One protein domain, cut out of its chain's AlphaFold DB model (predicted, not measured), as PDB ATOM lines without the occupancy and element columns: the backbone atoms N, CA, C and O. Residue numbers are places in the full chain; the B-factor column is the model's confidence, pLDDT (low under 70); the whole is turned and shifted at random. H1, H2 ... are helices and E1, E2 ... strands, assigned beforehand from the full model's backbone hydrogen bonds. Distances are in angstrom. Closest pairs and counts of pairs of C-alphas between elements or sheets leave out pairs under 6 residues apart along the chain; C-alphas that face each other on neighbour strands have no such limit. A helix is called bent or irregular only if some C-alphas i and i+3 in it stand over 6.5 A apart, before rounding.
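What this domain is: This is residues 323 to 535 of the 558 residues of an uncharacterized protein of Tolypocladium paradoxum (UniProt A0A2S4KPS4). Two long helices, H3 and H5, run side by side the same way; H6 folds back beside part of H5, and H4 packs on H6. Two small two-stranded sheets, E1 with E2 and the hairpin E3 with E4, meet through E1 and E3 near H3, while H1 and H2 lie at one end of the long axis and the loop around Lys 513 at the other. The printed part has 213 residues, with six named helices and four named strands in the order H1 H2 E1 E2 H3 E3 E4 H4 H5 H6; E1 and E2 are parallel, E3 and E4 antiparallel, and the class is mostly helix. It is compact, with a radius of gyration of the C-alphas of 18.8 A and spans of 62 by 43 by 28 A.

Where its parts are: Find C-alpha 323 at (48.969, -68.371, 35.512), where H1, residues 323 to 332, begins. H2 is residues 335 to 342, E1 352 to 355 and E2 373 to 376. H3, residues 377 to 407, measures 27.5 A from first to last C-alpha; it is irregular, with a kink of 126 degrees near residue 384 and C-alphas 383 and 386 9.3 A apart. Next come E3, 415 to 420, E4, 426 to 431, and H4, 446 to 454. H5, residues 477 to 501, runs 36.1 A from (23.980, -55.495, 23.863). H6, residues 519 to 534, runs 21.6 A to C-alpha 534 at (30.257, -34.002, 17.534).

How they stand to each other: Look first at Ala 329 and Leu 338, the closest C-alphas of H1 and H2, 6.6 A apart: these helices are close but not clearly touching, at a shallow tilt of 31 degrees, opposite ways. Between E1 and E2, N 353 and O 373 are within hydrogen-bond range at 2.9 A; between E3 and E4, N 417 and O 429 at 3.0 A. The closest C-alphas of E1 and E3, Leu 353 and Gln 417, are 4.7 A apart. H3 and H5 touch at a shallow tilt of 24 degrees, closest at the C-alphas of Gly 397 and Tyr 490, 4.2 A. H5, with residues 487 to 494 alone, touches H6, closest at the C-alphas of Leu 491 and Phe 521, 6.3 A; this helical hairpin has a shallow tilt of 32 degrees, only just short of steep. H4 and H6 touch at a steep tilt of 48 degrees, closest at the C-alphas of Ala 447 and Phe 524, 4.4 A. Every O i to N i+4 pair is within hydrogen-bond range in H1, H4, H5 and H6, against 2 of 4 in H2 and 24 of 27 in H3.

The domain as a whole: The C-alphas of Ala 339 and Lys 513, the two farthest apart, are 62.8 A from each other. The printed part has no cut; the links E1 to E2, E4 to H4, H4 to H5 and H5 to H6 are long. Look for low confidence, pLDDT under 70, at residues 467 to 468, 470 to 472, 504 to 519 and 535; the mean of the printed part is 86.9.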
ATOM      1  N   PRO A 323      49.945 -67.476  36.131       91.38
ATOM      2  CA  PRO A 323      48.969 -68.371  35.512       91.38
ATOM      3  C   PRO A 323      47.795 -67.628  34.860       91.38
ATOM      4  O   PRO A 323      47.325 -68.032  33.801       91.38
ATOM      5  N   TYR A 324      47.347 -66.517  35.456       89.44
ATOM      6  CA  TYR A 324      46.258 -65.708  34.904       89.44
ATOM      7  C   TYR A 324      46.707 -64.902  33.692       89.44
ATOM      8  O   TYR A 324      45.975 -64.839  32.709       89.44
ATOM      9  N   ARG A 325      47.908 -64.316  33.733       90.19
ATOM     10  CA  ARG A 325      48.464 -63.599  32.578       90.19
ATOM     11  C   ARG A 325      48.621 -64.537  31.392       90.19
ATOM     12  O   ARG A 325      48.106 -64.247  30.321       90.19
ATOM     13  N   SER A 326      49.254 -65.687  31.616       90.19
ATOM     14  CA  SER A 326      49.485 -66.716  30.602       90.19
ATOM     15  C   SER A 326      48.175 -67.241  30.017       90.19
ATOM     16  O   SER A 326      48.066 -67.409  28.805       90.19
ATOM     17  N   PHE A 327      47.156 -67.448  30.858       89.88
ATOM     18  CA  PHE A 327      45.820 -67.827  30.405       89.88
ATOM     19  C   PHE A 327      45.175 -66.749  29.522       89.88
ATOM     20  O   PHE A 327      44.740 -67.056  28.414       89.88
ATOM     21  N   LEU A 328      45.145 -65.492  29.980       86.19
ATOM     22  CA  LEU A 328      44.542 -64.391  29.223       86.19
ATOM     23  C   LEU A 328      45.270 -64.157  27.897       86.19
ATOM     24  O   LEU A 328      44.620 -63.996  26.870       86.19
ATOM     25  N   ALA A 329      46.601 -64.212  27.897       87.31
ATOM     26  CA  ALA A 329      47.403 -64.084  26.687       87.31
ATOM     27  C   ALA A 329      47.099 -65.188  25.671       87.31
ATOM     28  O   ALA A 329      46.834 -64.892  24.514       87.31
ATOM     29  N   ARG A 330      47.057 -66.457  26.093       90.06
ATOM     30  CA  ARG A 330      46.715 -67.572  25.191       90.06
ATOM     31  C   ARG A 330      45.301 -67.482  24.631       90.06
ATOM     32  O   ARG A 330      45.058 -67.962  23.533       90.06
ATOM     33  N   LYS A 331      44.374 -66.922  25.408       88.06
ATOM     34  CA  LYS A 331      42.967 -66.813  25.026       88.06
ATOM     35  C   LYS A 331      42.709 -65.672  24.043       88.06
ATOM     36  O   LYS A 331      41.859 -65.820  23.173       88.06
ATOM     37  N   TYR A 332      43.410 -64.551  24.203       82.88
ATOM     38  CA  TYR A 332      43.077 -63.298  23.521       82.88
ATOM     39  C   TYR A 332      44.085 -62.829  22.483       82.88
ATOM     40  O   TYR A 332      43.766 -61.940  21.697       82.88
ATOM     41  N   LEU A 333      45.283 -63.402  22.469       84.94
ATOM     42  CA  LEU A 333      46.310 -63.045  21.504       84.94
ATOM     43  C   LEU A 333      46.350 -64.064  20.382       84.94
ATOM     44  O   LEU A 333      46.220 -65.269  20.609       84.94
ATOM     45  N   HIS A 334      46.624 -63.576  19.178       88.69
ATOM     46  CA  HIS A 334      46.938 -64.448  18.065       88.69
ATOM     47  C   HIS A 334      48.174 -65.305  18.417       88.69
ATOM     48  O   HIS A 334      49.147 -64.768  18.965       88.69
ATOM     49  N   PRO A 335      48.212 -66.613  18.084       88.56
ATOM     50  CA  PRO A 335      49.354 -67.480  18.395       88.56
ATOM     51  C   PRO A 335      50.705 -66.924  17.917       88.56
ATOM     52  O   PRO A 335      51.717 -67.082  18.598       88.56
ATOM     53  N   GLY A 336      50.713 -66.209  16.786       88.50
ATOM     54  CA  GLY A 336      51.903 -65.527  16.265       88.50
ATOM     55  C   GLY A 336      52.392 -64.347  17.121       88.50
ATOM     56  O   GLY A 336      53.592 -64.095  17.172       88.50
ATOM     57  N   ALA A 337      51.497 -63.650  17.830       88.94
ATOM     58  CA  ALA A 337      51.855 -62.563  18.747       88.94
ATOM     59  C   ALA A 337      52.242 -63.086  20.140       88.94
ATOM     60  O   ALA A 337      53.072 -62.483  20.821       88.94
ATOM     61  N   LEU A 338      51.678 -64.229  20.552       90.25
ATOM     62  CA  LEU A 338      51.873 -64.815  21.879       90.25
ATOM     63  C   LEU A 338      53.349 -65.079  22.202       90.25
ATOM     64  O   LEU A 338      53.818 -64.671  23.263       90.25
ATOM     65  N   ALA A 339      54.082 -65.733  21.296       88.81
ATOM     66  CA  ALA A 339      55.500 -66.029  21.505       88.81
ATOM     67  C   ALA A 339      56.328 -64.744  21.660       88.81
ATOM     68  O   ALA A 339      57.180 -64.661  22.542       88.81
ATOM     69  N   GLY A 340      56.024 -63.722  20.853       89.69
ATOM     70  CA  GLY A 340      56.662 -62.412  20.942       89.69
ATOM     71  C   GLY A 340      56.378 -61.715  22.271       89.69
ATOM     72  O   GLY A 340      57.307 -61.223  22.898       89.69
ATOM     73  N   ILE A 341      55.121 -61.724  22.726       87.75
ATOM     74  CA  ILE A 341      54.691 -61.125  23.998       87.75
ATOM     75  C   ILE A 341      55.324 -61.823  25.204       87.75
ATOM     76  O   ILE A 341      55.840 -61.155  26.095       87.75
ATOM     77  N   MET A 342      55.316 -63.157  25.232       89.12
ATOM     78  CA  MET A 342      55.881 -63.925  26.347       89.12
ATOM     79  C   MET A 342      57.409 -63.825  26.420       89.12
ATOM     80  O   MET A 342      57.977 -64.026  27.489       89.12
ATOM     81  N   ALA A 343      58.071 -63.516  25.301       90.12
ATOM     82  CA  ALA A 343      59.508 -63.277  25.256       90.12
ATOM     83  C   ALA A 343      59.906 -61.857  25.699       90.12
ATOM     84  O   ALA A 343      61.099 -61.598  25.875       90.12
ATOM     85  N   GLN A 344      58.956 -60.925  25.867       89.88
ATOM     86  CA  GLN A 344      59.297 -59.569  26.297       89.88
ATOM     87  C   GLN A 344      59.713 -59.547  27.775       89.88
ATOM     88  O   GLN A 344      59.063 -60.175  28.615       89.88
ATOM     89  N   PRO A 345      60.761 -58.781  28.131       87.94
ATOM     90  CA  PRO A 345      61.248 -58.699  29.509       87.94
ATOM     91  C   PRO A 345      60.225 -58.076  30.470       87.94
ATOM     92  O   PRO A 345      60.319 -58.250  31.681       87.94
ATOM     93  N   ASP A 346      59.239 -57.346  29.951       86.75
ATOM     94  CA  ASP A 346      58.184 -56.697  30.723       86.75
ATOM     95  C   ASP A 346      56.912 -57.550  30.862       86.75
ATOM     96  O   ASP A 346      55.949 -57.082  31.479       86.75
ATOM     97  N   TRP A 347      56.906 -58.801  30.379       89.25
ATOM     98  CA  TRP A 347      55.807 -59.763  30.561       89.25
ATOM     99  C   TRP A 347      55.386 -59.890  32.031       89.25
ATOM    100  O   TRP A 347      54.197 -59.909  32.373       89.25
ATOM    101  N   GLU A 348      56.368 -59.881  32.934       87.88
ATOM    102  CA  GLU A 348      56.132 -59.933  34.375       87.88
ATOM    103  C   GLU A 348      55.421 -58.689  34.932       87.88
ATOM    104  O   GLU A 348      54.897 -58.712  36.047       87.88
ATOM    105  N   THR A 349      55.355 -57.622  34.146       85.62
ATOM    106  CA  THR A 349      54.707 -56.351  34.472       85.62
ATOM    107  C   THR A 349      53.485 -56.072  33.598       85.62
ATOM    108  O   THR A 349      53.033 -54.933  33.567       85.62
ATOM    109  N   LEU A 350      52.923 -57.087  32.919       89.06
ATOM    110  CA  LEU A 350      51.696 -56.963  32.121       89.06
ATOM    111  C   LEU A 350      50.607 -56.205  32.900       89.06
ATOM    112  O   LEU A 350      50.091 -56.695  33.913       89.06
ATOM    113  N   THR A 351      50.243 -55.026  32.398       89.69
ATOM    114  CA  THR A 351      49.149 -54.207  32.921       89.69
ATOM    115  C   THR A 351      47.982 -54.250  31.943       89.69
ATOM    116  O   THR A 351      48.157 -54.113  30.734       89.69
ATOM    117  N   LEU A 352      46.782 -54.479  32.477       93.50
ATOM    118  CA  LEU A 352      45.553 -54.581  31.696       93.50
ATOM    119  C   LEU A 352      44.637 -53.404  32.020       93.50
ATOM    120  O   LEU A 352      44.329 -53.160  33.189       93.50
ATOM    121  N   LEU A 353      44.186 -52.703  30.986       95.69
ATOM    122  CA  LEU A 353      43.429 -51.462  31.090       95.69
ATOM    123  C   LEU A 353      41.993 -51.660  30.579       95.69
ATOM    124  O   LEU A 353      41.817 -51.856  29.381       95.69
ATOM    125  N   PRO A 354      40.944 -51.616  31.423       96.19
ATOM    126  CA  PRO A 354      39.564 -51.740  30.956       96.19
ATOM    127  C   PRO A 354      39.145 -50.532  30.106       96.19
ATOM    128  O   PRO A 354      38.871 -49.451  30.630       96.19
ATOM    129  N   HIS A 355      39.051 -50.732  28.795       95.81
ATOM    130  CA  HIS A 355      38.539 -49.759  27.833       95.81
ATOM    131  C   HIS A 355      37.038 -49.999  27.648       95.81
ATOM    132  O   HIS A 355      36.614 -50.785  26.806       95.81
ATOM    133  N   MET A 356      36.210 -49.354  28.473       95.62
ATOM    134  CA  MET A 356      34.750 -49.527  28.414       95.62
ATOM    135  C   MET A 356      34.075 -48.646  27.361       95.62
ATOM    136  O   MET A 356      32.885 -48.813  27.091       95.62
ATOM    137  N   GLY A 357      34.797 -47.672  26.815       92.94
ATOM    138  CA  GLY A 357      34.289 -46.775  25.787       92.94
ATOM    139  C   GLY A 357      34.475 -47.291  24.367       92.94
ATOM    140  O   GLY A 357      34.007 -46.652  23.436       92.94
ATOM    141  N   GLU A 358      35.170 -48.407  24.172       91.75
ATOM    142  CA  GLU A 358      35.576 -48.876  22.847       91.75
ATOM    143  C   GLU A 358      35.408 -50.390  22.744       91.75
ATOM    144  O   GLU A 358      35.556 -51.126  23.725       91.75
ATOM    145  N   THR A 359      35.106 -50.849  21.534       91.25
ATOM    146  CA  THR A 359      35.198 -52.269  21.171       91.25
ATOM    147  C   THR A 359      36.578 -52.561  20.608       91.25
ATOM    148  O   THR A 359      37.331 -51.642  20.274       91.25
ATOM    149  N   ARG A 360      36.941 -53.840  20.579       91.00
ATOM    150  CA  ARG A 360      38.225 -54.288  20.062       91.00
ATOM    151  C   ARG A 360      38.398 -53.884  18.589       91.00
ATOM    152  O   ARG A 360      37.513 -54.186  17.790       91.00
ATOM    153  N   PRO A 361      39.513 -53.236  18.208       90.25
ATOM    154  CA  PRO A 361      39.810 -52.982  16.803       90.25
ATOM    155  C   PRO A 361      40.151 -54.291  16.077       90.25
ATOM    156  O   PRO A 361      40.647 -55.233  16.694       90.25
ATOM    157  N   GLU A 362      39.940 -54.334  14.758       87.38
ATOM    158  CA  GLU A 362      40.067 -55.550  13.929       87.38
ATOM    159  C   GLU A 362      41.418 -56.280  14.054       87.38
ATOM    160  O   GLU A 362      41.471 -57.486  13.851       87.38
ATOM    161  N   GLN A 363      42.496 -55.569  14.401       85.81
ATOM    162  CA  GLN A 363      43.867 -56.101  14.472       85.81
ATOM    163  C   GLN A 363      44.460 -56.095  15.894       85.81
ATOM    164  O   GLN A 363      45.682 -56.141  16.060       85.81
ATOM    165  N   ASP A 364      43.637 -55.989  16.946       86.31
ATOM    166  CA  ASP A 364      44.157 -55.974  18.327       86.31
ATOM    167  C   ASP A 364      44.852 -57.286  18.725       86.31
ATOM    168  O   ASP A 364      45.804 -57.294  19.508       86.31
ATOM    169  N   ASP A 365      44.401 -58.409  18.175       83.50
ATOM    170  CA  ASP A 365      44.935 -59.746  18.440       83.50
ATOM    171  C   ASP A 365      46.392 -59.915  17.970       83.50
ATOM    172  O   ASP A 365      47.135 -60.721  18.539       83.50
ATOM    173  N   LEU A 366      46.816 -59.115  16.987       84.81
ATOM    174  CA  LEU A 366      48.188 -59.033  16.484       84.81
ATOM    175  C   LEU A 366      49.069 -58.055  17.274       84.81
ATOM    176  O   LEU A 366      50.290 -58.043  17.101       84.81
ATOM    177  N   SER A 367      48.482 -57.230  18.145       84.88
ATOM    178  CA  SER A 367      49.233 -56.275  18.956       84.88
ATOM    179  C   SER A 367      50.180 -57.008  19.903       84.88
ATOM    180  O   SER A 367      49.739 -57.759  20.770       84.88
ATOM    181  N   ILE A 368      51.482 -56.731  19.791       84.38
ATOM    182  CA  ILE A 368      52.527 -57.265  20.681       84.38
ATOM    183  C   ILE A 368      52.742 -56.412  21.941       84.38
ATOM    184  O   ILE A 368      53.740 -56.569  22.643       84.38
ATOM    185  N   ARG A 369      51.845 -55.457  22.215       86.38
ATOM    186  CA  ARG A 369      51.963 -54.551  23.360       86.38
ATOM    187  C   ARG A 369      51.639 -55.292  24.659       86.38
ATOM    188  O   ARG A 369      50.514 -55.762  24.840       86.38
ATOM    189  N   VAL A 370      52.622 -55.349  25.559       84.12
ATOM    190  CA  VAL A 370      52.486 -55.903  26.915       84.12
ATOM    191  C   VAL A 370      52.045 -54.820  27.894       84.12
ATOM    192  O   VAL A 370      50.996 -54.929  28.518       84.12
ATOM    193  N   ARG A 371      52.796 -53.725  28.014       86.19
ATOM    194  CA  ARG A 371      52.431 -52.635  28.929       86.19
ATOM    195  C   ARG A 371      51.192 -51.882  28.481       86.19
ATOM    196  O   ARG A 371      51.092 -51.462  27.331       86.19
ATOM    197  N   ASP A 372      50.317 -51.614  29.437       89.50
ATOM    198  CA  ASP A 372      49.090 -50.841  29.281       89.50
ATOM    199  C   ASP A 372      48.215 -51.411  28.162       89.50
ATOM    200  O   ASP A 372      47.719 -50.683  27.299       89.50
ATOM    201  N   ARG A 373      48.078 -52.742  28.147       91.88
ATOM    202  CA  ARG A 373      47.301 -53.432  27.128       91.88
ATOM    203  C   ARG A 373      45.807 -53.157  27.352       91.88
ATOM    204  O   ARG A 373      45.301 -53.446  28.444       91.88
ATOM    205  N   PRO A 374      45.088 -52.629  26.348       94.06
ATOM    206  CA  PRO A 374      43.657 -52.410  26.463       94.06
ATOM    207  C   PRO A 374      42.911 -53.743  26.557       94.06
ATOM    208  O   PRO A 374      43.241 -54.722  25.892       94.06
ATOM    209  N   VAL A 375      41.885 -53.776  27.398       93.69
ATOM    210  CA  VAL A 375      40.881 -54.836  27.451       93.69
ATOM    211  C   VAL A 375      39.565 -54.186  27.070       93.69
ATOM    212  O   VAL A 375      39.003 -53.418  27.851       93.69
ATOM    213  N   HIS A 376      39.118 -54.447  25.850       94.75
ATOM    214  CA  HIS A 376      37.955 -53.795  25.257       94.75
ATOM    215  C   HIS A 376      36.629 -54.334  25.805       94.75
ATOM    216  O   HIS A 376      36.569 -55.405  26.419       94.75
ATOM    217  N   LEU A 377      35.551 -53.573  25.606       95.00
ATOM    218  CA  LEU A 377      34.245 -53.860  26.197       95.00
ATOM    219  C   LEU A 377      33.662 -55.218  25.776       95.00
ATOM    220  O   LEU A 377      33.104 -55.923  26.614       95.00
ATOM    221  N   ASP A 378      33.801 -55.591  24.507       93.75
ATOM    222  CA  ASP A 378      33.380 -56.883  23.951       93.75
ATOM    223  C   ASP A 378      34.112 -58.049  24.628       93.75
ATOM    224  O   ASP A 378      33.485 -59.005  25.088       93.75
ATOM    225  N   THR A 379      35.427 -57.912  24.801       92.94
ATOM    226  CA  THR A 379      36.264 -58.895  25.501       92.94
ATOM    227  C   THR A 379      35.867 -59.019  26.975       92.94
ATOM    228  O   THR A 379      35.693 -60.120  27.498       92.94
ATOM    229  N   MET A 380      35.646 -57.893  27.660       94.81
ATOM    230  CA  MET A 380      35.167 -57.908  29.047       94.81
ATOM    231  C   MET A 380      33.768 -58.506  29.171       94.81
ATOM    232  O   MET A 380      33.479 -59.165  30.167       94.81
ATOM    233  N   PHE A 381      32.894 -58.288  28.191       95.44
ATOM    234  CA  PHE A 381      31.565 -58.884  28.182       95.44
ATOM    235  C   PHE A 381      31.625 -60.400  28.015       95.44
ATOM    236  O   PHE A 381      30.919 -61.101  28.739       95.44
ATOM    237  N   ALA A 382      32.507 -60.904  27.150       93.06
ATOM    238  CA  ALA A 382      32.738 -62.336  26.994       93.06
ATOM    239  C   ALA A 382      33.248 -62.995  28.293       93.06
ATOM    240  O   ALA A 382      32.757 -64.060  28.664       93.06
ATOM    241  N   GLU A 383      34.166 -62.352  29.029       90.75
ATOM    242  CA  GLU A 383      34.724 -62.929  30.267       90.75
ATOM    243  C   GLU A 383      33.853 -62.743  31.506       90.75
ATOM    244  O   GLU A 383      33.713 -63.646  32.329       90.75
ATOM    245  N   LEU A 384      33.331 -61.534  31.699       91.62
ATOM    246  CA  LEU A 384      32.669 -61.140  32.942       91.62
ATOM    247  C   LEU A 384      31.145 -61.304  32.860       91.62
ATOM    248  O   LEU A 384      30.445 -61.186  33.875       91.62
ATOM    249  N   GLY A 385      30.626 -61.530  31.651       95.56
ATOM    250  CA  GLY A 385      29.207 -61.554  31.343       95.56
ATOM    251  C   GLY A 385      28.514 -60.211  31.589       95.56
ATOM    252  O   GLY A 385      29.086 -59.223  32.065       95.56
ATOM    253  N   ALA A 386      27.204 -60.200  31.344       96.25
ATOM    254  CA  ALA A 386      26.365 -59.022  31.546       96.25
ATOM    255  C   ALA A 386      26.442 -58.467  32.983       96.25
ATOM    256  O   ALA A 386      26.475 -57.253  33.198       96.25
ATOM    257  N   LYS A 387      26.492 -59.344  33.995       95.00
ATOM    258  CA  LYS A 387      26.557 -58.923  35.403       95.00
ATOM    259  C   LYS A 387      27.879 -58.225  35.725       95.00
ATOM    260  O   LYS A 387      27.859 -57.185  36.382       95.00
ATOM    261  N   GLY A 388      29.007 -58.769  35.275       94.00
ATOM    262  CA  GLY A 388      30.316 -58.194  35.562       94.00
ATOM    263  C   GLY A 388      30.538 -56.859  34.852       94.00
ATOM    264  O   GLY A 388      30.926 -55.893  35.509       94.00
ATOM    265  N   VAL A 389      30.172 -56.757  33.569       95.88
ATOM    266  CA  VAL A 389      30.212 -55.488  32.816       95.88
ATOM    267  C   VAL A 389      29.317 -54.429  33.454       95.88
ATOM    268  O   VAL A 389      29.752 -53.296  33.658       95.88
ATOM    269  N   ARG A 390      28.090 -54.793  33.851       95.56
ATOM    270  CA  ARG A 390      27.181 -53.892  34.576       95.56
ATOM    271  C   ARG A 390      27.811 -53.382  35.870       95.56
ATOM    272  O   ARG A 390      27.765 -52.183  36.127       95.56
ATOM    273  N   ASN A 391      28.394 -54.271  36.675       93.94
ATOM    274  CA  ASN A 391      29.030 -53.897  37.936       93.94
ATOM    275  C   ASN A 391      30.215 -52.953  37.707       93.94
ATOM    276  O   ASN A 391      30.310 -51.926  38.376       93.94
ATOM    277  N   LEU A 392      31.086 -53.267  36.743       95.31
ATOM    278  CA  LEU A 392      32.239 -52.439  36.399       95.31
ATOM    279  C   LEU A 392      31.812 -51.045  35.920       95.31
ATOM    280  O   LEU A 392      32.279 -50.042  36.460       95.31
ATOM    281  N   ALA A 393      30.857 -50.977  34.991       96.44
ATOM    282  CA  ALA A 393      30.312 -49.722  34.486       96.44
ATOM    283  C   ALA A 393      29.645 -48.885  35.590       96.44
ATOM    284  O   ALA A 393      29.856 -47.675  35.664       96.44
ATOM    285  N   SER A 394      28.883 -49.520  36.488       95.12
ATOM    286  CA  SER A 394      28.316 -48.847  37.659       95.12
ATOM    287  C   SER A 394      29.403 -48.282  38.575       95.12
ATOM    288  O   SER A 394      29.300 -47.132  38.997       95.12
ATOM    289  N   ASN A 395      30.466 -49.038  38.860       94.44
ATOM    290  CA  ASN A 395      31.573 -48.546  39.684       94.44
ATOM    291  C   ASN A 395      32.266 -47.340  39.049       94.44
ATOM    292  O   ASN A 395      32.518 -46.361  39.744       94.44
ATOM    293  N   MET A 396      32.511 -47.378  37.738       96.31
ATOM    294  CA  MET A 396      33.069 -46.243  37.001       96.31
ATOM    295  C   MET A 396      32.141 -45.025  37.040       96.31
ATOM    296  O   MET A 396      32.605 -43.919  37.300       96.31
ATOM    297  N   GLY A 397      30.827 -45.217  36.878       96.06
ATOM    298  CA  GLY A 397      29.845 -44.135  36.999       96.06
ATOM    299  C   GLY A 397      29.865 -43.484  38.382       96.06
ATOM    300  O   GLY A 397      29.884 -42.261  38.493       96.06
ATOM    301  N   ALA A 398      29.936 -44.288  39.444       94.75
ATOM    302  CA  ALA A 398      30.070 -43.765  40.799       94.75
ATOM    303  C   ALA A 398      31.395 -43.022  40.992       94.75
ATOM    304  O   ALA A 398      31.396 -41.923  41.530       94.75
ATOM    305  N   THR A 399      32.510 -43.595  40.531       95.88
ATOM    306  CA  THR A 399      33.838 -42.980  40.623       95.88
ATOM    307  C   THR A 399      33.897 -41.631  39.919       95.88
ATOM    308  O   THR A 399      34.368 -40.674  40.527       95.88
ATOM    309  N   LEU A 400      33.373 -41.512  38.695       96.62
ATOM    310  CA  LEU A 400      33.342 -40.230  37.988       96.62
ATOM    311  C   LEU A 400      32.474 -39.201  38.720       96.62
ATOM    312  O   LEU A 400      32.842 -38.035  38.807       96.62
ATOM    313  N   ALA A 401      31.349 -39.628  39.303       94.62
ATOM    314  CA  ALA A 401      30.529 -38.750  40.133       94.62
ATOM    315  C   ALA A 401      31.275 -38.286  41.396       94.62
ATOM    316  O   ALA A 401      31.125 -37.135  41.790       94.62
ATOM    317  N   VAL A 402      32.096 -39.142  42.020       94.56
ATOM    318  CA  VAL A 402      32.960 -38.734  43.141       94.56
ATOM    319  C   VAL A 402      33.998 -37.715  42.682       94.56
ATOM    320  O   VAL A 402      34.148 -36.693  43.338       94.56
ATOM    321  N   LEU A 403      34.671 -37.963  41.558       95.44
ATOM    322  CA  LEU A 403      35.678 -37.048  41.014       95.44
ATOM    323  C   LEU A 403      35.074 -35.669  40.731       95.44
ATOM    324  O   LEU A 403      35.552 -34.678  41.275       95.44
ATOM    325  N   HIS A 404      33.967 -35.619  39.983       94.69
ATOM    326  CA  HIS A 404      33.310 -34.358  39.641       94.69
ATOM    327  C   HIS A 404      32.724 -33.672  40.878       94.69
ATOM    328  O   HIS A 404      32.977 -32.504  41.130       94.69
ATOM    329  N   TRP A 405      31.925 -34.378  41.674       92.06
ATOM    330  CA  TRP A 405      31.057 -33.720  42.655       92.06
ATOM    331  C   TRP A 405      31.554 -33.816  44.087       92.06
ATOM    332  O   TRP A 405      31.188 -32.980  44.907       92.06
ATOM    333  N   GLY A 406      32.333 -34.847  44.400       91.62
ATOM    334  CA  GLY A 406      32.951 -35.024  45.709       91.62
ATOM    335  C   GLY A 406      34.297 -34.316  45.830       91.62
ATOM    336  O   GLY A 406      34.645 -33.925  46.938       91.62
ATOM    337  N   CYS A 407      35.017 -34.155  44.714       93.19
ATOM    338  CA  CYS A 407      36.380 -33.613  44.684       93.19
ATOM    339  C   CYS A 407      36.554 -32.415  43.738       93.19
ATOM    340  O   CYS A 407      37.669 -31.938  43.579       93.19
ATOM    341  N   GLN A 408      35.490 -31.954  43.063       94.19
ATOM    342  CA  GLN A 408      35.533 -30.823  42.115       94.19
ATOM    343  C   GLN A 408      36.611 -30.955  41.025       94.19
ATOM    344  O   GLN A 408      37.133 -29.957  40.534       94.19
ATOM    345  N   SER A 409      36.923 -32.192  40.633       95.38
ATOM    346  CA  SER A 409      37.962 -32.528  39.663       95.38
ATOM    347  C   SER A 409      37.354 -32.936  38.325       95.38
ATOM    348  O   SER A 409      36.383 -33.690  38.280       95.38
ATOM    349  N   ASP A 410      37.958 -32.490  37.225       96.06
ATOM    350  CA  ASP A 410      37.544 -32.826  35.856       96.06
ATOM    351  C   ASP A 410      37.845 -34.277  35.431       96.06
ATOM    352  O   ASP A 410      37.469 -34.685  34.331       96.06
ATOM    353  N   ALA A 411      38.513 -35.054  36.294       96.62
ATOM    354  CA  ALA A 411      38.928 -36.435  36.048       96.62
ATOM    355  C   ALA A 411      39.823 -36.624  34.806       96.62
ATOM    356  O   ALA A 411      39.918 -37.737  34.270       96.62
ATOM    357  N   LYS A 412      40.481 -35.565  34.324       95.88
ATOM    358  CA  LYS A 412      41.328 -35.642  33.135       95.88
ATOM    359  C   LYS A 412      42.532 -36.552  33.372       95.88
ATOM    360  O   LYS A 412      43.243 -36.431  34.361       95.88
ATOM    361  N   GLY A 413      42.768 -37.459  32.425       93.69
ATOM    362  CA  GLY A 413      43.913 -38.374  32.449       93.69
ATOM    363  C   GLY A 413      43.781 -39.559  33.409       93.69
ATOM    364  O   GLY A 413      44.589 -40.474  33.307       93.69
ATOM    365  N   VAL A 414      42.748 -39.597  34.260       96.31
ATOM    366  CA  VAL A 414      42.513 -40.701  35.199       96.31
ATOM    367  C   VAL A 414      42.365 -42.026  34.452       96.31
ATOM    368  O   VAL A 414      41.568 -42.152  33.517       96.31
ATOM    369  N   LYS A 415      43.108 -43.034  34.911       96.19
ATOM    370  CA  LYS A 415      43.157 -44.376  34.328       96.19
ATOM    371  C   LYS A 415      42.580 -45.418  35.270       96.19
ATOM    372  O   LYS A 415      42.599 -45.275  36.495       96.19
ATOM    373  N   PHE A 416      42.122 -46.509  34.665       97.19
ATOM    374  CA  PHE A 416      41.722 -47.719  35.366       97.19
ATOM    375  C   PHE A 416      42.650 -48.861  34.978       97.19
ATOM    376  O   PHE A 416      43.016 -48.976  33.814       97.19
ATOM    377  N   GLN A 417      43.007 -49.714  35.934       95.94
ATOM    378  CA  GLN A 417      43.871 -50.873  35.695       95.94
ATOM    379  C   GLN A 417      43.389 -52.088  36.486       95.94
ATOM    380  O   GLN A 417      43.061 -51.981  37.667       95.94
ATOM    381  N   PHE A 418      43.395 -53.270  35.873       95.12
ATOM    382  CA  PHE A 418      43.255 -54.523  36.610       95.12
ATOM    383  C   PHE A 418      44.573 -54.890  37.289       95.12
ATOM    384  O   PHE A 418      45.635 -54.903  36.667       95.12
ATOM    385  N   GLY A 419      44.498 -55.237  38.569       94.56
ATOM    386  CA  GLY A 419      45.660 -55.663  39.334       94.56
ATOM    387  C   GLY A 419      45.272 -56.413  40.595       94.56
ATOM    388  O   GLY A 419      44.098 -56.679  40.858       94.56
ATOM    389  N   LEU A 420      46.271 -56.748  41.401       94.25
ATOM    390  CA  LEU A 420      46.083 -57.400  42.687       94.25
ATOM    391  C   LEU A 420      46.282 -56.402  43.823       94.25
ATOM    392  O   LEU A 420      47.181 -55.567  43.809       94.25
ATOM    393  N   THR A 421      45.448 -56.516  44.848       92.38
ATOM    394  CA  THR A 421      45.676 -55.859  46.139       92.38
ATOM    395  C   THR A 421      46.868 -56.483  46.864       92.38
ATOM    396  O   THR A 421      47.284 -57.599  46.557       92.38
ATOM    397  N   SER A 422      47.360 -55.827  47.917       86.31
ATOM    398  CA  SER A 422      48.394 -56.392  48.805       86.31
ATOM    399  C   SER A 422      48.004 -57.730  49.454       86.31
ATOM    400  O   SER A 422      48.866 -58.461  49.929       86.31
ATOM    401  N   LYS A 423      46.711 -58.080  49.446       89.44
ATOM    402  CA  LYS A 423      46.177 -59.379  49.882       89.44
ATOM    403  C   LYS A 423      46.007 -60.384  48.733       89.44
ATOM    404  O   LYS A 423      45.338 -61.393  48.901       89.44
ATOM    405  N   SER A 424      46.576 -60.107  47.560       89.75
ATOM    406  CA  SER A 424      46.417 -60.901  46.335       89.75
ATOM    407  C   SER A 424      44.977 -61.044  45.817       89.75
ATOM    408  O   SER A 424      44.705 -61.946  45.029       89.75
ATOM    409  N   HIS A 425      44.044 -60.180  46.225       91.19
ATOM    410  CA  HIS A 425      42.699 -60.173  45.638       91.19
ATOM    411  C   HIS A 425      42.675 -59.328  44.360       91.19
ATOM    412  O   HIS A 425      43.211 -58.215  44.408       91.19
ATOM    413  N   PRO A 426      42.041 -59.799  43.269       91.38
ATOM    414  CA  PRO A 426      41.804 -58.993  42.077       91.38
ATOM    415  C   PRO A 426      41.006 -57.732  42.402       91.38
ATOM    416  O   PRO A 426      40.035 -57.777  43.159       91.38
ATOM    417  N   ALA A 427      41.419 -56.610  41.829       94.19
ATOM    418  CA  ALA A 427      40.746 -55.332  41.965       94.19
ATOM    419  C   ALA A 427      40.938 -54.481  40.709       94.19
ATOM    420  O   ALA A 427      41.884 -54.665  39.941       94.19
ATOM    421  N   VAL A 428      40.037 -53.519  40.542       95.62
ATOM    422  CA  VAL A 428      40.228 -52.405  39.615       95.62
ATOM    423  C   VAL A 428      40.878 -51.274  40.393       95.62
ATOM    424  O   VAL A 428      40.387 -50.889  41.453       95.62
ATOM    425  N   TRP A 429      41.979 -50.756  39.882       97.06
ATOM    426  CA  TRP A 429      42.717 -49.646  40.452       97.06
ATOM    427  C   TRP A 429      42.406 -48.360  39.702       97.06
ATOM    428  O   TRP A 429      42.223 -48.397  38.490       97.06
ATOM    429  N   LEU A 430      42.347 -47.248  40.429       97.19
ATOM    430  CA  LEU A 430      42.169 -45.896  39.901       97.19
ATOM    431  C   LEU A 430      43.456 -45.108  40.148       97.19
ATOM    432  O   LEU A 430      43.892 -45.010  41.298       97.19
ATOM    433  N   TYR A 431      44.072 -44.576  39.096       95.56
ATOM    434  CA  TYR A 431      45.380 -43.924  39.184       95.56
ATOM    435  C   TYR A 431      45.559 -42.838  38.111       95.56
ATOM    436  O   TYR A 431      44.664 -42.606  37.301       95.56
ATOM    437  N   ASP A 432      46.734 -42.201  38.120       93.31
ATOM    438  CA  ASP A 432      47.161 -41.160  37.173       93.31
ATOM    439  C   ASP A 432      46.361 -39.847  37.275       93.31
ATOM    440  O   ASP A 432      45.770 -39.366  36.315       93.31
ATOM    441  N   PHE A 433      46.352 -39.247  38.470       94.88
ATOM    442  CA  PHE A 433      45.666 -37.971  38.738       94.88
ATOM    443  C   PHE A 433      46.501 -36.738  38.345       94.88
ATOM    444  O   PHE A 433      46.135 -35.614  38.681       94.88
ATOM    445  N   GLY A 434      47.639 -36.926  37.665       91.44
ATOM    446  CA  GLY A 434      48.584 -35.845  37.353       91.44
ATOM    447  C   GLY A 434      48.027 -34.765  36.422       91.44
ATOM    448  O   GLY A 434      48.512 -33.635  36.436       91.44
ATOM    449  N   ASP A 435      46.991 -35.107  35.654       93.50
ATOM    450  CA  ASP A 435      46.358 -34.227  34.672       93.50
ATOM    451  C   ASP A 435      45.018 -33.659  35.149       93.50
ATOM    452  O   ASP A 435      44.437 -32.825  34.452       93.50
ATOM    453  N   CYS A 436      44.554 -34.078  36.329       95.38
ATOM    454  CA  CYS A 436      43.321 -33.594  36.926       95.38
ATOM    455  C   CYS A 436      43.425 -32.105  37.251       95.38
ATOM    456  O   CYS A 436      44.349 -31.662  37.941       95.38
ATOM    457  N   ALA A 437      42.418 -31.352  36.828       94.19
ATOM    458  CA  ALA A 437      42.245 -29.961  37.206       94.19
ATOM    459  C   ALA A 437      40.971 -29.783  38.031       94.19
ATOM    460  O   ALA A 437      39.962 -30.461  37.809       94.19
ATOM    461  N   ASN A 438      41.017 -28.834  38.963       93.50
ATOM    462  CA  ASN A 438      39.809 -28.352  39.611       93.50
ATOM    463  C   ASN A 438      39.033 -27.462  38.642       93.50
ATOM    464  O   ASN A 438      39.625 -26.760  37.816       93.50
ATOM    465  N   PHE A 439      37.713 -27.460  38.757       91.69
ATOM    466  CA  PHE A 439      36.851 -26.589  37.966       91.69
ATOM    467  C   PHE A 439      36.029 -25.660  38.854       91.69
ATOM    468  O   PHE A 439      35.759 -25.958  40.013       91.69
ATOM    469  N   ASP A 440      35.598 -24.538  38.279       88.94
ATOM    470  CA  ASP A 440      34.618 -23.668  38.918       88.94
ATOM    471  C   ASP A 440      33.210 -24.282  38.784       88.94
ATOM    472  O   ASP A 440      32.710 -24.399  37.657       88.94
ATOM    473  N   PRO A 441      32.560 -24.687  39.894       85.06
ATOM    474  CA  PRO A 441      31.209 -25.239  39.865       85.06
ATOM    475  C   PRO A 441      30.143 -24.230  39.408       85.06
ATOM    476  O   PRO A 441      29.039 -24.650  39.072       85.06
ATOM    477  N   ALA A 442      30.439 -22.924  39.413       84.06
ATOM    478  CA  ALA A 442      29.510 -21.870  39.006       84.06
ATOM    479  C   ALA A 442      29.538 -21.561  37.500       84.06
ATOM    480  O   ALA A 442      28.757 -20.735  37.035       84.06
ATOM    481  N   ALA A 443      30.426 -22.193  36.734       86.62
ATOM    482  CA  ALA A 443      30.566 -21.885  35.322       86.62
ATOM    483  C   ALA A 443      29.385 -22.401  34.479       86.62
ATOM    484  O   ALA A 443      29.030 -23.579  34.542       86.62
ATOM    485  N   ASP A 444      28.841 -21.530  33.625       83.00
ATOM    486  CA  ASP A 444      27.652 -21.808  32.803       83.00
ATOM    487  C   ASP A 444      27.839 -22.981  31.816       83.00
ATOM    488  O   ASP A 444      26.879 -23.656  31.451       83.00
ATOM    489  N   ASP A 445      29.074 -23.261  31.392       88.50
ATOM    490  CA  ASP A 445      29.426 -24.306  30.420       88.50
ATOM    491  C   ASP A 445      30.007 -25.582  31.062       88.50
ATOM    492  O   ASP A 445      30.571 -26.441  30.372       88.50
ATOM    493  N   LEU A 446      29.902 -25.710  32.390       88.31
ATOM    494  CA  LEU A 446      30.585 -26.749  33.158       88.31
ATOM    495  C   LEU A 446      30.259 -28.162  32.662       88.31
ATOM    496  O   LEU A 446      31.166 -28.970  32.452       88.31
ATOM    497  N   ALA A 447      28.975 -28.459  32.445       87.56
ATOM    498  CA  ALA A 447      28.525 -29.767  31.977       87.56
ATOM    499  C   ALA A 447      29.197 -30.157  30.651       87.56
ATOM    500  O   ALA A 447      29.689 -31.278  30.518       87.56
ATOM    501  N   THR A 448      29.285 -29.215  29.708       87.81
ATOM    502  CA  THR A 448      29.922 -29.405  28.400       87.81
ATOM    503  C   THR A 448      31.428 -29.603  28.525       87.81
ATOM    504  O   THR A 448      31.983 -30.492  27.879       87.81
ATOM    505  N   ARG A 449      32.111 -28.835  29.383       91.81
ATOM    506  CA  ARG A 449      33.556 -29.002  29.603       91.81
ATOM    507  C   ARG A 449      33.894 -30.348  30.232       91.81
ATOM    508  O   ARG A 449      34.762 -31.050  29.715       91.81
ATOM    509  N   LEU A 450      33.179 -30.742  31.285       92.06
ATOM    510  CA  LEU A 450      33.360 -32.050  31.919       92.06
ATOM    511  C   LEU A 450      33.051 -33.185  30.947       92.06
ATOM    512  O   LEU A 450      33.788 -34.169  30.877       92.06
ATOM    513  N   ALA A 451      31.980 -33.040  30.164       89.69
ATOM    514  CA  ALA A 451      31.620 -34.008  29.144       89.69
ATOM    515  C   ALA A 451      32.728 -34.168  28.101       89.69
ATOM    516  O   ALA A 451      33.094 -35.297  27.782       89.69
ATOM    517  N   LYS A 452      33.305 -33.057  27.632       91.00
ATOM    518  CA  LYS A 452      34.406 -33.040  26.664       91.00
ATOM    519  C   LYS A 452      35.678 -33.701  27.198       91.00
ATOM    520  O   LYS A 452      36.358 -34.402  26.460       91.00
ATOM    521  N   VAL A 453      36.013 -33.493  28.471       92.56
ATOM    522  CA  VAL A 453      37.176 -34.145  29.095       92.56
ATOM    523  C   VAL A 453      36.941 -35.648  29.215       92.56
ATOM    524  O   VAL A 453      37.756 -36.452  28.760       92.56
ATOM    525  N   ALA A 454      35.796 -36.046  29.766       90.12
ATOM    526  CA  ALA A 454      35.474 -37.453  29.934       90.12
ATOM    527  C   ALA A 454      35.311 -38.166  28.573       90.12
ATOM    528  O   ALA A 454      35.669 -39.336  28.454       90.12
ATOM    529  N   CYS A 455      34.848 -37.477  27.522       88.88
ATOM    530  CA  CYS A 455      34.726 -38.050  26.182       88.88
ATOM    531  C   CYS A 455      36.071 -38.238  25.462       88.88
ATOM    532  O   CYS A 455      36.112 -38.771  24.368       88.88
ATOM    533  N   GLN A 456      37.198 -37.802  26.014       90.62
ATOM    534  CA  GLN A 456      38.506 -38.100  25.415       90.62
ATOM    535  C   GLN A 456      39.110 -39.395  25.963       90.62
ATOM    536  O   GLN A 456      40.087 -39.906  25.423       90.62
ATOM    537  N   SER A 457      38.536 -39.937  27.035       93.00
ATOM    538  CA  SER A 457      39.057 -41.119  27.708       93.00
ATOM    539  C   SER A 457      38.402 -42.404  27.170       93.00
ATOM    540  O   SER A 457      37.173 -42.480  27.054       93.00
ATOM    541  N   PRO A 458      39.190 -43.452  26.864       94.56
ATOM    542  CA  PRO A 458      38.661 -44.757  26.463       94.56
ATOM    543  C   PRO A 458      38.132 -45.574  27.650       94.56
ATOM    544  O   PRO A 458      37.434 -46.571  27.465       94.56
ATOM    545  N   PHE A 459      38.437 -45.158  28.882       95.69
ATOM    546  CA  PHE A 459      38.065 -45.891  30.088       95.69
ATOM    547  C   PHE A 459      36.580 -45.758  30.421       95.69
ATOM    548  O   PHE A 459      36.000 -46.672  31.000       95.69
ATOM    549  N   TRP A 460      35.947 -44.635  30.076       96.19
ATOM    550  CA  TRP A 460      34.553 -44.389  30.442       96.19
ATOM    551  C   TRP A 460      33.589 -45.059  29.455       96.19
ATOM    552  O   TRP A 460      33.753 -44.889  28.246       96.19
ATOM    553  N   PRO A 461      32.548 -45.768  29.938       95.75
ATOM    554  CA  PRO A 461      31.464 -46.254  29.090       95.75
ATOM    555  C   PRO A 461      30.858 -45.131  28.245       95.75
ATOM    556  O   PRO A 461      30.573 -44.043  28.752       95.75
ATOM    557  N   ARG A 462      30.620 -45.407  26.962       92.44
ATOM    558  CA  ARG A 462      30.092 -44.432  25.998       92.44
ATOM    559  C   ARG A 462      28.652 -44.757  25.602       92.44
ATOM    560  O   ARG A 462      28.272 -45.927  25.608       92.44
ATOM    561  N   PRO A 463      27.831 -43.747  25.265       90.75
ATOM    562  CA  PRO A 463      26.499 -43.987  24.737       90.75
ATOM    563  C   PRO A 463      26.565 -44.700  23.392       90.75
ATOM    564  O   PRO A 463      27.499 -44.511  22.626       90.75
ATOM    565  N   VAL A 464      25.504 -45.433  23.075       86.38
ATOM    566  CA  VAL A 464      25.330 -46.137  21.795       86.38
ATOM    567  C   VAL A 464      25.511 -45.221  20.577       86.38
ATOM    568  O   VAL A 464      25.986 -45.656  19.541       86.38
ATOM    569  N   SER A 465      25.162 -43.936  20.699       82.06
ATOM    570  CA  SER A 465      25.322 -42.962  19.614       82.06
ATOM    571  C   SER A 465      26.743 -42.407  19.463       82.06
ATOM    572  O   SER A 465      26.923 -41.456  18.707       82.06
ATOM    573  N   ALA A 466      27.711 -42.881  20.249       81.88
ATOM    574  CA  ALA A 466      29.092 -42.427  20.168       81.88
ATOM    575  C   ALA A 466      29.827 -43.086  18.999       81.88
ATOM    576  O   ALA A 466      29.656 -44.275  18.734       81.88
ATOM    577  N   HIS A 467      30.693 -42.318  18.339       68.38
ATOM    578  CA  HIS A 467      31.616 -42.860  17.344       68.38
ATOM    579  C   HIS A 467      32.603 -43.845  18.002       68.38
ATOM    580  O   HIS A 467      33.013 -43.649  19.149       68.38
ATOM    581  N   GLY A 468      32.997 -44.896  17.275       66.00
ATOM    582  CA  GLY A 468      33.994 -45.885  17.729       66.00
ATOM    583  C   GLY A 468      33.459 -47.276  18.098       66.00
ATOM    584  O   GLY A 468      34.250 -48.146  18.447       66.00
ATOM    585  N   PHE A 469      32.152 -47.518  17.989       70.44
ATOM    586  CA  PHE A 469      31.556 -48.855  18.157       70.44
ATOM    587  C   PHE A 469      31.234 -49.574  16.838       70.44
ATOM    588  O   PHE A 469      30.514 -50.565  16.842       70.44
ATOM    589  N   GLY A 470      31.743 -49.060  15.713       63.91
ATOM    590  CA  GLY A 470      31.287 -49.464  14.383       63.91
ATOM    591  C   GLY A 470      29.846 -49.004  14.123       63.91
ATOM    592  O   GLY A 470      29.067 -48.765  15.043       63.91
ATOM    593  N   ARG A 471      29.464 -48.831  12.856       63.16
ATOM    594  CA  ARG A 471      28.043 -48.683  12.477       63.16
ATOM    595  C   ARG A 471      27.409 -50.067  12.334       63.16
ATOM    596  O   ARG A 471      26.825 -50.379  11.303       63.16
ATOM    597  N   GLU A 472      27.622 -50.926  13.322       63.16
ATOM    598  CA  GLU A 472      27.043 -52.261  13.318       63.16
ATOM    599  C   GLU A 472      25.597 -52.146  13.796       63.16
ATOM    600  O   GLU A 472      25.328 -51.942  14.980       63.16
ATOM    601  N   ASP A 473      24.663 -52.218  12.850       73.69
ATOM    602  CA  ASP A 473      23.264 -52.502  13.143       73.69
ATOM    603  C   ASP A 473      23.074 -54.029  13.084       73.69
ATOM    604  O   ASP A 473      23.288 -54.618  12.020       73.69
ATOM    605  N   PRO A 474      22.678 -54.699  14.186       84.38
ATOM    606  CA  PRO A 474      22.236 -54.142  15.468       84.38
ATOM    607  C   PRO A 474      23.378 -53.812  16.446       84.38
ATOM    608  O   PRO A 474      24.341 -54.562  16.583       84.38
ATOM    609  N   VAL A 475      23.189 -52.745  17.229       85.75
ATOM    610  CA  VAL A 475      24.124 -52.326  18.286       85.75
ATOM    611  C   VAL A 475      24.351 -53.459  19.297       85.75
ATOM    612  O   VAL A 475      23.380 -53.926  19.908       85.75
ATOM    613  N   PRO A 476      25.613 -53.829  19.586       90.56
ATOM    614  CA  PRO A 476      25.932 -54.833  20.595       90.56
ATOM    615  C   PRO A 476      25.287 -54.558  21.967       90.56
ATOM    616  O   PRO A 476      25.386 -53.461  22.531       90.56
ATOM    617  N   GLU A 477      24.663 -55.586  22.560       93.38
ATOM    618  CA  GLU A 477      23.980 -55.495  23.863       93.38
ATOM    619  C   GLU A 477      24.909 -54.957  24.966       93.38
ATOM    620  O   GLU A 477      24.493 -54.166  25.820       93.38
ATOM    621  N   CYS A 478      26.186 -55.351  24.926       94.81
ATOM    622  CA  CYS A 478      27.193 -54.976  25.912       94.81
ATOM    623  C   CYS A 478      27.369 -53.452  26.038       94.81
ATOM    624  O   CYS A 478      27.497 -52.953  27.159       94.81
ATOM    625  N   ILE A 479      27.281 -52.706  24.929       94.31
ATOM    626  CA  ILE A 479      27.398 -51.239  24.894       94.31
ATOM    627  C   ILE A 479      26.200 -50.603  25.592       94.31
ATOM    628  O   ILE A 479      26.353 -49.805  26.521       94.31
ATOM    629  N   THR A 480      24.990 -51.004  25.192       94.19
ATOM    630  CA  THR A 480      23.740 -50.500  25.779       94.19
ATOM    631  C   THR A 480      23.693 -50.774  27.281       94.19
ATOM    632  O   THR A 480      23.329 -49.901  28.079       94.19
ATOM    633  N   LEU A 481      24.095 -51.981  27.681       96.31
ATOM    634  CA  LEU A 481      24.145 -52.406  29.070       96.31
ATOM    635  C   LEU A 481      25.145 -51.582  29.891       96.31
ATOM    636  O   LEU A 481      24.776 -51.074  30.956       96.31
ATOM    637  N   ALA A 482      26.384 -51.448  29.410       96.12
ATOM    638  CA  ALA A 482      27.438 -50.699  30.086       96.12
ATOM    639  C   ALA A 482      27.047 -49.228  30.252       96.12
ATOM    640  O   ALA A 482      27.067 -48.704  31.367       96.12
ATOM    641  N   TRP A 483      26.591 -48.580  29.177       95.75
ATOM    642  CA  TRP A 483      26.169 -47.182  29.214       95.75
ATOM    643  C   TRP A 483      25.009 -46.941  30.182       95.75
ATOM    644  O   TRP A 483      25.055 -46.026  31.006       95.75
ATOM    645  N   ARG A 484      23.964 -47.778  30.130       95.12
ATOM    646  CA  ARG A 484      22.802 -47.639  31.017       95.12
ATOM    647  C   ARG A 484      23.195 -47.794  32.485       95.12
ATOM    648  O   ARG A 484      22.695 -47.047  33.326       95.12
ATOM    649  N   ALA A 485      24.063 -48.759  32.796       95.69
ATOM    650  CA  ALA A 485      24.565 -48.985  34.150       95.69
ATOM    651  C   ALA A 485      25.402 -47.797  34.647       95.69
ATOM    652  O   ALA A 485      25.142 -47.279  35.736       95.69
ATOM    653  N   PHE A 486      26.329 -47.325  33.813       96.38
ATOM    654  CA  PHE A 486      27.161 -46.156  34.074       96.38
ATOM    655  C   PHE A 486      26.327 -44.903  34.340       96.38
ATOM    656  O   PHE A 486      26.417 -44.335  35.425       96.38
ATOM    657  N   ALA A 487      25.459 -44.510  33.404       94.56
ATOM    658  CA  ALA A 487      24.672 -43.284  33.508       94.56
ATOM    659  C   ALA A 487      23.719 -43.320  34.713       94.56
ATOM    660  O   ALA A 487      23.610 -42.343  35.455       94.56
ATOM    661  N   LYS A 488      23.064 -44.466  34.959       94.00
ATOM    662  CA  LYS A 488      22.185 -44.644  36.122       94.00
ATOM    663  C   LYS A 488      22.948 -44.455  37.432       94.00
ATOM    664  O   LYS A 488      22.462 -43.748  38.315       94.00
ATOM    665  N   THR A 489      24.109 -45.093  37.574       93.81
ATOM    666  CA  THR A 489      24.894 -45.008  38.809       93.81
ATOM    667  C   THR A 489      25.555 -43.644  38.966       93.81
ATOM    668  O   THR A 489      25.501 -43.093  40.057       93.81
ATOM    669  N   TYR A 490      26.069 -43.044  37.889       94.56
ATOM    670  CA  TYR A 490      26.589 -41.678  37.905       94.56
ATOM    671  C   TYR A 490      25.550 -40.693  38.451       94.56
ATOM    672  O   TYR A 490      25.810 -40.002  39.434       94.56
ATOM    673  N   LEU A 491      24.335 -40.677  37.887       91.62
ATOM    674  CA  LEU A 491      23.258 -39.790  38.339       91.62
ATOM    675  C   LEU A 491      22.837 -40.075  39.789       91.62
ATOM    676  O   LEU A 491      22.613 -39.146  40.566       91.62
ATOM    677  N   GLY A 492      22.745 -41.355  40.165       90.88
ATOM    678  CA  GLY A 492      22.399 -41.771  41.526       90.88
ATOM    679  C   GLY A 492      23.436 -41.328  42.562       90.88
ATOM    680  O   GLY A 492      23.076 -40.741  43.582       90.88
ATOM    681  N   THR A 493      24.722 -41.555  42.289       91.06
ATOM    682  CA  THR A 493      25.827 -41.142  43.161       91.06
ATOM    683  C   THR A 493      25.947 -39.623  43.227       91.06
ATOM    684  O   THR A 493      26.104 -39.085  44.319       91.06
ATOM    685  N   SER A 494      25.776 -38.922  42.106       90.75
ATOM    686  CA  SER A 494      25.781 -37.454  42.065       90.75
ATOM    687  C   SER A 494      24.699 -36.863  42.976       90.75
ATOM    688  O   SER A 494      24.974 -35.990  43.799       90.75
ATOM    689  N   ARG A 495      23.478 -37.414  42.924       88.62
ATOM    690  CA  ARG A 495      22.389 -37.026  43.831       88.62
ATOM    691  C   ARG A 495      22.719 -37.326  45.294       88.62
ATOM    692  O   ARG A 495      22.467 -36.490  46.154       88.62
ATOM    693  N   ALA A 496      23.288 -38.495  45.582       87.75
ATOM    694  CA  ALA A 496      23.658 -38.862  46.947       87.75
ATOM    695  C   ALA A 496      24.726 -37.922  47.534       87.75
ATOM    696  O   ALA A 496      24.625 -37.551  48.701       87.75
ATOM    697  N   ILE A 497      25.710 -37.506  46.729       88.56
ATOM    698  CA  ILE A 497      26.717 -36.511  47.125       88.56
ATOM    699  C   ILE A 497      26.043 -35.168  47.422       88.56
ATOM    700  O   ILE A 497      26.280 -34.596  48.483       88.56
ATOM    701  N   ALA A 498      25.153 -34.712  46.537       86.75
ATOM    702  CA  ALA A 498      24.414 -33.464  46.712       86.75
ATOM    703  C   ALA A 498      23.586 -33.431  48.003       86.75
ATOM    704  O   ALA A 498      23.579 -32.435  48.729       86.75
ATOM    705  N   GLU A 499      22.895 -34.529  48.308       86.62
ATOM    706  CA  GLU A 499      22.129 -34.677  49.546       86.62
ATOM    707  C   GLU A 499      23.038 -34.707  50.781       86.62
ATOM    708  O   GLU A 499      22.703 -34.108  51.800       86.62
ATOM    709  N   PHE A 500      24.187 -35.383  50.693       86.50
ATOM    710  CA  PHE A 500      25.118 -35.535  51.809       86.50
ATOM    711  C   PHE A 500      25.871 -34.243  52.147       86.50
ATOM    712  O   PHE A 500      25.990 -33.885  53.317       86.50
ATOM    713  N   MET A 501      26.388 -33.538  51.140       84.50
ATOM    714  CA  MET A 501      27.155 -32.302  51.338       84.50
ATOM    715  C   MET A 501      26.262 -31.099  51.667       84.50
ATOM    716  O   MET A 501      26.735 -30.113  52.233       84.50
ATOM    717  N   GLY A 502      24.971 -31.202  51.356       81.81
ATOM    718  CA  GLY A 502      23.973 -30.188  51.643       81.81
ATOM    719  C   GLY A 502      24.045 -28.960  50.717       81.81
ATOM    720  O   GLY A 502      25.000 -28.774  49.962       81.81
ATOM    721  N   PRO A 503      23.021 -28.087  50.785       70.06
ATOM    722  CA  PRO A 503      22.878 -26.891  49.950       70.06
ATOM    723  C   PRO A 503      24.094 -25.964  49.903       70.06
ATOM    724  O   PRO A 503      24.359 -25.378  48.863       70.06
ATOM    725  N   SER A 504      24.771 -25.798  51.039       65.81
ATOM    726  CA  SER A 504      25.680 -24.672  51.279       65.81
ATOM    727  C   SER A 504      27.139 -24.983  50.954       65.81
ATOM    728  O   SER A 504      27.953 -24.072  50.875       65.81
ATOM    729  N   ARG A 505      27.489 -26.268  50.826       66.00
ATOM    730  CA  ARG A 505      28.880 -26.730  50.682       66.00
ATOM    731  C   ARG A 505      29.206 -27.256  49.292       66.00
ATOM    732  O   ARG A 505      30.370 -27.351  48.934       66.00
ATOM    733  N   TRP A 506      28.178 -27.664  48.557       61.56
ATOM    734  CA  TRP A 506      28.331 -28.490  47.367       61.56
ATOM    735  C   TRP A 506      28.280 -27.693  46.057       61.56
ATOM    736  O   TRP A 506      28.820 -28.138  45.054       61.56
ATOM    737  N   MET A 507      27.704 -26.488  46.084       57.19
ATOM    738  CA  MET A 507      27.705 -25.537  44.975       57.19
ATOM    739  C   MET A 507      27.516 -24.126  45.558       57.19
ATOM    740  O   MET A 507      26.507 -23.920  46.242       57.19
ATOM    741  N   PRO A 508      28.423 -23.158  45.312       48.91
ATOM    742  CA  PRO A 508      28.065 -21.753  45.472       48.91
ATOM    743  C   PRO A 508      26.843 -21.528  44.591       48.91
ATOM    744  O   PRO A 508      26.786 -22.071  43.491       48.91
ATOM    745  N   GLU A 509      25.830 -20.871  45.144       47.75
ATOM    746  CA  GLU A 509      24.489 -20.727  44.586       47.75
ATOM    747  C   GLU A 509      24.510 -20.516  43.068       47.75
ATOM    748  O   GLU A 509      24.542 -19.383  42.598       47.75
ATOM    749  N   LEU A 510      24.458 -21.602  42.286       47.03
ATOM    750  CA  LEU A 510      24.083 -21.520  40.884       47.03
ATOM    751  C   LEU A 510      22.733 -20.843  40.927       47.03
ATOM    752  O   LEU A 510      21.774 -21.413  41.471       47.03
ATOM    753  N   ALA A 511      22.743 -19.576  40.505       45.97
ATOM    754  CA  ALA A 511      21.634 -18.666  40.660       45.97
ATOM    755  C   ALA A 511      20.399 -19.454  40.266       45.97
ATOM    756  O   ALA A 511      20.373 -20.077  39.201       45.97
ATOM    757  N   ARG A 512      19.422 -19.530  41.173       50.44
ATOM    758  CA  ARG A 512      18.170 -20.257  40.963       50.44
ATOM    759  C   ARG A 512      17.367 -19.580  39.847       50.44
ATOM    760  O   ARG A 512      16.221 -19.221  40.072       50.44
ATOM    761  N   LYS A 513      17.909 -19.412  38.638       48.09
ATOM    762  CA  LYS A 513      17.172 -18.885  37.498       48.09
ATOM    763  C   LYS A 513      15.926 -19.739  37.261       48.09
ATOM    764  O   LYS A 513      14.895 -19.177  36.925       48.09
ATOM    765  N   HIS A 514      15.960 -21.045  37.587       52.41
ATOM    766  CA  HIS A 514      14.803 -21.943  37.436       52.41
ATOM    767  C   HIS A 514      14.564 -22.972  38.562       52.41
ATOM    768  O   HIS A 514      13.817 -23.927  38.366       52.41
ATOM    769  N   GLY A 515      15.179 -22.832  39.744       53.78
ATOM    770  CA  GLY A 515      14.853 -23.674  40.912       53.78
ATOM    771  C   GLY A 515      15.177 -25.180  40.821       53.78
ATOM    772  O   GLY A 515      14.710 -25.939  41.667       53.78
ATOM    773  N   ARG A 516      15.976 -25.657  39.853       53.41
ATOM    774  CA  ARG A 516      16.205 -27.104  39.647       53.41
ATOM    775  C   ARG A 516      17.685 -27.502  39.737       53.41
ATOM    776  O   ARG A 516      18.410 -27.452  38.756       53.41
ATOM    777  N   ARG A 517      18.113 -28.004  40.903       55.78
ATOM    778  CA  ARG A 517      19.468 -28.568  41.134       55.78
ATOM    779  C   ARG A 517      19.768 -29.847  40.348       55.78
ATOM    780  O   ARG A 517      20.924 -30.188  40.149       55.78
ATOM    781  N   LEU A 518      18.735 -30.570  39.918       58.62
ATOM    782  CA  LEU A 518      18.894 -31.842  39.207       58.62
ATOM    783  C   LEU A 518      19.391 -31.673  37.762       58.62
ATOM    784  O   LEU A 518      19.811 -32.650  37.148       58.62
ATOM    785  N   VAL A 519      19.302 -30.449  37.235       64.12
ATOM    786  CA  VAL A 519      19.465 -30.147  35.814       64.12
ATOM    787  C   VAL A 519      20.909 -30.350  35.362       64.12
ATOM    788  O   VAL A 519      21.111 -31.032  34.367       64.12
ATOM    789  N   ILE A 520      21.904 -29.948  36.154       72.50
ATOM    790  CA  ILE A 520      23.323 -30.031  35.755       72.50
ATOM    791  C   ILE A 520      23.805 -31.473  35.586       72.50
ATOM    792  O   ILE A 520      24.582 -31.777  34.688       72.50
ATOM    793  N   PHE A 521      23.322 -32.412  36.403       78.50
ATOM    794  CA  PHE A 521      23.700 -33.820  36.251       78.50
ATOM    795  C   PHE A 521      23.138 -34.431  34.974       78.50
ATOM    796  O   PHE A 521      23.806 -35.207  34.288       78.50
ATOM    797  N   THR A 522      21.882 -34.102  34.677       78.94
ATOM    798  CA  THR A 522      21.225 -34.547  33.452       78.94
ATOM    799  C   THR A 522      21.807 -33.847  32.232       78.94
ATOM    800  O   THR A 522      21.996 -34.508  31.216       78.94
ATOM    801  N   GLU A 523      22.174 -32.569  32.356       81.50
ATOM    802  CA  GLU A 523      22.905 -31.805  31.348       81.50
ATOM    803  C   GLU A 523      24.279 -32.405  31.109       81.50
ATOM    804  O   GLU A 523      24.643 -32.555  29.958       81.50
ATOM    805  N   PHE A 524      25.010 -32.854  32.135       85.25
ATOM    806  CA  PHE A 524      26.265 -33.572  31.923       85.25
ATOM    807  C   PHE A 524      26.039 -34.845  31.107       85.25
ATOM    808  O   PHE A 524      26.731 -35.059  30.122       85.25
ATOM    809  N   ILE A 525      25.062 -35.690  31.459       88.75
ATOM    810  CA  ILE A 525      24.792 -36.917  30.686       88.75
ATOM    811  C   ILE A 525      24.348 -36.591  29.253       88.75
ATOM    812  O   ILE A 525      24.690 -37.324  28.325       88.75
ATOM    813  N   GLN A 526      23.597 -35.508  29.061       86.25
ATOM    814  CA  GLN A 526      23.151 -35.062  27.747       86.25
ATOM    815  C   GLN A 526      24.310 -34.483  26.922       86.25
ATOM    816  O   GLN A 526      24.557 -34.955  25.816       86.25
ATOM    817  N   ALA A 527      25.092 -33.574  27.496       81.75
ATOM    818  CA  ALA A 527      26.304 -33.016  26.916       81.75
ATOM    819  C   ALA A 527      27.346 -34.105  26.640       81.75
ATOM    820  O   ALA A 527      28.043 -34.040  25.635       81.75
ATOM    821  N   PHE A 528      27.431 -35.148  27.470       82.50
ATOM    822  CA  PHE A 528      28.283 -36.312  27.226       82.50
ATOM    823  C   PHE A 528      27.818 -37.069  25.984       82.50
ATOM    824  O   PHE A 528      28.630 -37.363  25.112       82.50
ATOM    825  N   LYS A 529      26.508 -37.315  25.832       82.50
ATOM    826  CA  LYS A 529      25.952 -37.901  24.600       82.50
ATOM    827  C   LYS A 529      26.210 -37.044  23.366       82.50
ATOM    828  O   LYS A 529      26.515 -37.593  22.312       82.50
ATOM    829  N   GLU A 530      26.076 -35.731  23.486       84.12
ATOM    830  CA  GLU A 530      26.245 -34.792  22.375       84.12
ATOM    831  C   GLU A 530      27.714 -34.607  21.985       84.12
ATOM    832  O   GLU A 530      28.035 -34.661  20.801       84.12
ATOM    833  N   SER A 531      28.618 -34.504  22.963       78.75
ATOM    834  CA  SER A 531      30.067 -34.389  22.737       78.75
ATOM    835  C   SER A 531      30.593 -35.560  21.913       78.75
ATOM    836  O   SER A 531      31.422 -35.375  21.030       78.75
ATOM    837  N   TRP A 532      30.046 -36.756  22.132       76.50
ATOM    838  CA  TRP A 532      30.386 -37.941  21.352       76.50
ATOM    839  C   TRP A 532      29.839 -37.951  19.926       76.50
ATOM    840  O   TRP A 532      30.442 -38.581  19.065       76.50
ATOM    841  N   ARG A 533      28.718 -37.274  19.660       77.38
ATOM    842  CA  ARG A 533      28.187 -37.129  18.293       77.38
ATOM    843  C   ARG A 533      29.018 -36.147  17.477       77.38
ATOM    844  O   ARG A 533      29.173 -36.338  16.274       77.38
ATOM    845  N   LEU A 534      29.510 -35.101  18.143       73.00
ATOM    846  CA  LEU A 534      30.257 -34.002  17.534       73.00
ATOM    847  C   LEU A 534      31.765 -34.238  17.490       73.00
ATOM    848  O   LEU A 534      32.449 -33.549  16.736       73.00
ATOM    849  N   ALA A 535      32.290 -35.172  18.289       67.75
ATOM    850  CA  ALA A 535      33.679 -35.581  18.185       67.75
ATOM    851  C   ALA A 535      33.923 -35.998  16.728       67.75
ATOM    852  O   ALA A 535      33.219 -36.893  16.246       67.75
TER     853      ALA A 535